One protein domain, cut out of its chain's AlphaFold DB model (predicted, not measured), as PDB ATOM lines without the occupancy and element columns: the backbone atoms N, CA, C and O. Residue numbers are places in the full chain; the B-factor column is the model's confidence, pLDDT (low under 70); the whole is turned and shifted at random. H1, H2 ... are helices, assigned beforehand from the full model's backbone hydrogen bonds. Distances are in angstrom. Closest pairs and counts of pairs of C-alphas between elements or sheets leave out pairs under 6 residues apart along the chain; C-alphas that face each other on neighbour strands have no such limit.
ATOM      1  N   VAL A  15     179.105 148.773 164.454       71.31
ATOM      2  CA  VAL A  15     180.086 147.915 163.780       71.31
ATOM      3  C   VAL A  15     179.563 146.485 163.746       71.31
ATOM      4  O   VAL A  15     179.173 145.925 164.770       71.31
ATOM      5  N   THR A  16     179.561 145.890 162.552       73.12
ATOM      6  CA  THR A  16     179.212 144.479 162.355       73.12
ATOM      7  C   THR A  16     180.495 143.661 162.294       73.12
ATOM      8  O   THR A  16     181.309 143.842 161.392       73.12
ATOM      9  N   LEU A  17     180.678 142.761 163.258       73.31
ATOM     10  CA  LEU A  17     181.866 141.919 163.371       73.31
ATOM     11  C   LEU A  17     181.612 140.533 162.785       73.31
ATOM     12  O   LEU A  17     180.808 139.762 163.303       73.31
ATOM     13  N   THR A  18     182.333 140.195 161.718       73.81
ATOM     14  CA  THR A  18     182.276 138.868 161.102       73.81
ATOM     15  C   THR A  18     183.457 138.026 161.577       73.81
ATOM     16  O   THR A  18     184.594 138.262 161.175       73.81
ATOM     17  N   SER A  19     183.203 137.022 162.414       72.81
ATOM     18  CA  SER A  19     184.171 135.960 162.706       72.81
ATOM     19  C   SER A  19     183.591 134.615 162.294       72.81
ATOM     20  O   SER A  19     182.394 134.374 162.439       72.81
ATOM     21  N   ARG A  20     184.442 133.720 161.782       80.50
ATOM     22  CA  ARG A  20     184.032 132.366 161.374       80.50
ATOM     23  C   ARG A  20     183.724 131.457 162.570       80.50
ATOM     24  O   ARG A  20     183.190 130.370 162.376       80.50
ATOM     25  N   THR A  21     184.053 131.880 163.794       80.44
ATOM     26  CA  THR A  21     183.829 131.116 165.028       80.44
ATOM     27  C   THR A  21     183.257 131.996 166.141       80.44
ATOM     28  O   THR A  21     183.555 133.188 166.232       80.44
ATOM     29  N   ALA A  22     182.452 131.401 167.028       79.94
ATOM     30  CA  ALA A  22     181.902 132.097 168.194       79.94
ATOM     31  C   ALA A  22     183.002 132.566 169.165       79.94
ATOM     32  O   ALA A  22     182.959 133.698 169.641       79.94
ATOM     33  N   ALA A  23     184.016 131.724 169.399       83.94
ATOM     34  CA  ALA A  23     185.177 132.076 170.213       83.94
ATOM     35  C   ALA A  23     185.955 133.252 169.605       83.94
ATOM     36  O   ALA A  23     186.273 134.203 170.309       83.94
ATOM     37  N   GLY A  24     186.173 133.245 168.285       84.00
ATOM     38  CA  GLY A  24     186.833 134.349 167.591       84.00
ATOM     39  C   GLY A  24     186.043 135.656 167.678       84.00
ATOM     40  O   GLY A  24     186.639 136.709 167.877       84.00
ATOM     41  N   ALA A  25     184.709 135.602 167.586       85.88
ATOM     42  CA  ALA A  25     183.858 136.777 167.785       85.88
ATOM     43  C   ALA A  25     183.977 137.341 169.214       85.88
ATOM     44  O   ALA A  25     184.087 138.557 169.389       85.88
ATOM     45  N   ALA A  26     184.004 136.470 170.228       83.56
ATOM     46  CA  ALA A  26     184.170 136.869 171.625       83.56
ATOM     47  C   ALA A  26     185.558 137.476 171.889       83.56
ATOM     48  O   ALA A  26     185.655 138.557 172.471       83.56
ATOM     49  N   SER A  27     186.627 136.832 171.410       85.38
ATOM     50  CA  SER A  27     188.000 137.335 171.529       85.38
ATOM     51  C   SER A  27     188.170 138.690 170.850       85.38
ATOM     52  O   SER A  27     188.777 139.591 171.423       85.38
ATOM     53  N   LEU A  28     187.591 138.863 169.660       84.12
ATOM     54  CA  LEU A  28     187.680 140.113 168.910       84.12
ATOM     55  C   LEU A  28     186.898 141.246 169.586       84.12
ATOM     56  O   LEU A  28     187.395 142.364 169.683       84.12
ATOM     57  N   THR A  29     185.715 140.946 170.126       85.25
ATOM     58  CA  THR A  29     184.929 141.902 170.922       85.25
ATOM     59  C   THR A  29     185.705 142.356 172.160       85.25
ATOM     60  O   THR A  29     185.770 143.550 172.445       85.25
ATOM     61  N   ASN A  30     186.334 141.416 172.871       87.06
ATOM     62  CA  ASN A  30     187.140 141.717 174.051       87.06
ATOM     63  C   ASN A  30     188.369 142.564 173.684       87.06
ATOM     64  O   ASN A  30     188.617 143.582 174.322       87.06
ATOM     65  N   TRP A  31     189.075 142.218 172.599       87.44
ATOM     66  CA  TRP A  31     190.190 143.017 172.088       87.44
ATOM     67  C   TRP A  31     189.749 144.463 171.831       87.44
ATOM     68  O   TRP A  31     190.297 145.372 172.444       87.44
ATOM     69  N   ILE A  32     188.693 144.700 171.050       85.56
ATOM     70  CA  ILE A  32     188.209 146.063 170.749       85.56
ATOM     71  C   ILE A  32     187.918 146.865 172.026       85.56
ATOM     72  O   ILE A  32     188.292 148.031 172.123       85.56
ATOM     73  N   GLN A  33     187.294 146.244 173.030       83.69
ATOM     74  CA  GLN A  33     186.972 146.909 174.297       83.69
ATOM     75  C   GLN A  33     188.197 147.187 175.177       83.69
ATOM     76  O   GLN A  33     188.159 148.101 176.002       83.69
ATOM     77  N   LYS A  34     189.261 146.389 175.045       88.44
ATOM     78  CA  LYS A  34     190.473 146.472 175.871       88.44
ATOM     79  C   LYS A  34     191.588 147.314 175.264       88.44
ATOM     80  O   LYS A  34     192.558 147.559 175.970       88.44
ATOM     81  N   ASN A  35     191.466 147.766 174.016       87.00
ATOM     82  CA  ASN A  35     192.472 148.611 173.370       87.00
ATOM     83  C   ASN A  35     192.196 150.102 173.648       87.00
ATOM     84  O   ASN A  35     191.312 150.679 173.007       87.00
ATOM     85  N   PRO A  36     192.936 150.754 174.566       83.56
ATOM     86  CA  PRO A  36     192.736 152.171 174.865       83.56
ATOM     87  C   PRO A  36     193.106 153.073 173.682       83.56
ATOM     88  O   PRO A  36     192.439 154.079 173.457       83.56
ATOM     89  N   ASP A  37     194.102 152.694 172.882       86.12
ATOM     90  CA  ASP A  37     194.559 153.491 171.738       86.12
ATOM     91  C   ASP A  37     193.486 153.608 170.656       86.12
ATOM     92  O   ASP A  37     193.261 154.680 170.099       86.12
ATOM     93  N   LEU A  38     192.751 152.518 170.417       81.81
ATOM     94  CA  LEU A  38     191.627 152.501 169.486       81.81
ATOM     95  C   LEU A  38     190.477 153.389 169.983       81.81
ATOM     96  O   LEU A  38     189.857 154.097 169.189       81.81
ATOM     97  N   LEU A  39     190.212 153.399 171.292       78.81
ATOM     98  CA  LEU A  39     189.210 154.278 171.899       78.81
ATOM     99  C   LEU A  39     189.614 155.756 171.811       78.81
ATOM    100  O   LEU A  39     188.771 156.600 171.501       78.81
ATOM    101  N   ASN A  40     190.895 156.053 172.031       82.62
ATOM    102  CA  ASN A  40     191.448 157.400 171.914       82.62
ATOM    103  C   ASN A  40     191.401 157.903 170.464       82.62
ATOM    104  O   ASN A  40     190.949 159.019 170.222       82.62
ATOM    105  N   ALA A  41     191.764 157.062 169.492       82.00
ATOM    106  CA  ALA A  41     191.661 157.384 168.068       82.00
ATOM    107  C   ALA A  41     190.206 157.580 167.597       82.00
ATOM    108  O   ALA A  41     189.953 158.307 166.640       82.00
ATOM    109  N   SER A  42     189.242 156.960 168.285       75.44
ATOM    110  CA  SER A  42     187.809 157.045 167.971       75.44
ATOM    111  C   SER A  42     187.094 158.219 168.660       75.44
ATOM    112  O   SER A  42     185.865 158.232 168.710       75.44
ATOM    113  N   ASN A  43     187.815 159.199 169.222       81.94
ATOM    114  CA  ASN A  43     187.245 160.327 169.983       81.94
ATOM    115  C   ASN A  43     186.354 159.888 171.164       81.94
ATOM    116  O   ASN A  43     185.353 160.532 171.477       81.94
ATOM    117  N   GLY A  44     186.664 158.748 171.789       72.31
ATOM    118  CA  GLY A  44     185.844 158.177 172.860       72.31
ATOM    119  C   GLY A  44     184.539 157.524 172.386       72.31
ATOM    120  O   GLY A  44     183.786 157.006 173.216       72.31
ATOM    121  N   LEU A  45     184.270 157.487 171.075       73.44
ATOM    122  CA  LEU A  45     183.130 156.764 170.525       73.44
ATOM    123  C   LEU A  45     183.377 155.262 170.639       73.44
ATOM    124  O   LEU A  45     184.287 154.701 170.031       73.44
ATOM    125  N   ARG A  46     182.529 154.602 171.427       78.38
ATOM    126  CA  ARG A  46     182.499 153.146 171.541       78.38
ATOM    127  C   ARG A  46     181.474 152.606 170.552       78.38
ATOM    128  O   ARG A  46     180.288 152.881 170.738       78.38
ATOM    129  N   PRO A  47     181.897 151.870 169.513       74.62
ATOM    130  CA  PRO A  47     180.946 151.291 168.588       74.62
ATOM    131  C   PRO A  47     180.067 150.264 169.301       74.62
ATOM    132  O   PRO A  47     180.541 149.463 170.112       74.62
ATOM    133  N   GLU A  48     178.782 150.272 168.973       78.38
ATOM    134  CA  GLU A  48     177.848 149.262 169.445       78.38
ATOM    135  C   GLU A  48     178.033 147.989 168.606       78.38
ATOM    136  O   GLU A  48     177.828 147.989 167.386       78.38
ATOM    137  N   ILE A  49     178.460 146.906 169.259       79.38
ATOM    138  CA  ILE A  49     178.684 145.606 168.620       79.38
ATOM    139  C   ILE A  49     177.391 144.795 168.733       79.38
ATOM    140  O   ILE A  49     177.078 144.256 169.794       79.38
ATOM    141  N   LEU A  50     176.632 144.710 167.636       69.88
ATOM    142  CA  LEU A  50     175.421 143.887 167.551       69.88
ATOM    143  C   LEU A  50     175.704 142.568 166.824       69.88
ATOM    144  O   LEU A  50     176.322 142.548 165.761       69.88
ATOM    145  N   GLY A  51     175.174 141.471 167.365       68.06
ATOM    146  CA  GLY A  51     175.206 140.142 166.750       68.06
ATOM    147  C   GLY A  51     175.220 139.026 167.794       68.06
ATOM    148  O   GLY A  51     175.812 139.168 168.860       68.06
ATOM    149  N   LYS A  52     174.555 137.900 167.511       63.25
ATOM    150  CA  LYS A  52     174.686 136.678 168.319       63.25
ATOM    151  C   LYS A  52     175.880 135.881 167.773       63.25
ATOM    152  O   LYS A  52     175.926 135.669 166.560       63.25
ATOM    153  N   PRO A  53     176.820 135.406 168.612       63.75
ATOM    154  CA  PRO A  53     177.811 134.431 168.174       63.75
ATOM    155  C   PRO A  53     177.076 133.237 167.561       63.75
ATOM    156  O   PRO A  53     176.142 132.716 168.173       63.75
ATOM    157  N   HIS A  54     177.453 132.826 166.350       61.59
ATOM    158  CA  HIS A  54     176.863 131.652 165.712       61.59
ATOM    159  C   HIS A  54     177.107 130.428 166.607       61.59
ATOM    160  O   HIS A  54     178.234 129.935 166.696       61.59
ATOM    161  N   ASN A  55     176.061 129.957 167.287       57.47
ATOM    162  CA  ASN A  55     176.129 128.774 168.131       57.47
ATOM    163  C   ASN A  55     175.960 127.524 167.246       57.47
ATOM    164  O   ASN A  55     174.868 127.333 166.695       57.47
TER     165      ASN A  55
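Overview. This is residues 15 to 55 of the 134 residues of the protein "Cilia- and flagella-associated protein 126" of Molossus molossus (UniProt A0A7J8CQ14). The longest helix, H1, forms one long side of a narrow rod; the short helix H2 turns the corner at the end of H1, and residues 42 to 55, with no named element, fold back along the rod toward the end where H1 begins. Residues 15 to 21, also outside the named elements, lead from partway along the rod to the start of H1. The printed part has 41 residues with two named helices, H1 then H2 along the chain, and no named strand; the class is all helix, though under half of the residues, 19 of 41, are in named elements. It is only just loose, close to compact, with a radius of gyration of the C-alphas of 10.9 A and spans of 33 by 15 by 10 A.

Along the chain. H1 is residues 22 to 34, 18.4 A from first to last C-alpha. It begins at C-alpha 22, at (181.902, 132.097, 168.194), and ends at C-alpha 34, at (190.473, 146.472, 175.871). H2 is residues 36 to 41, 8.6 A long, and ends at C-alpha 41, at (191.661, 157.384, 168.068).

Arrangement. A tight link of one residue, Asn 35, joins H1 to H2. The two helices are close but not clearly touching, with 1 pair of C-alphas within 8 A: those of Ile 32 and Leu 38, the closest, 7.4 A apart. Their lines are about perpendicular, but only just, at 73 degrees. In H1 and H2 every O i to N i+4 pair is within hydrogen-bond range.

Size, cuts and confidence. The two C-alphas farthest apart are those of Asn 43 and Asn 55, at 33.5 A. The printed part has no cut. The mean pLDDT of the printed part is 78.3, and residues 50 to 55 are under 70.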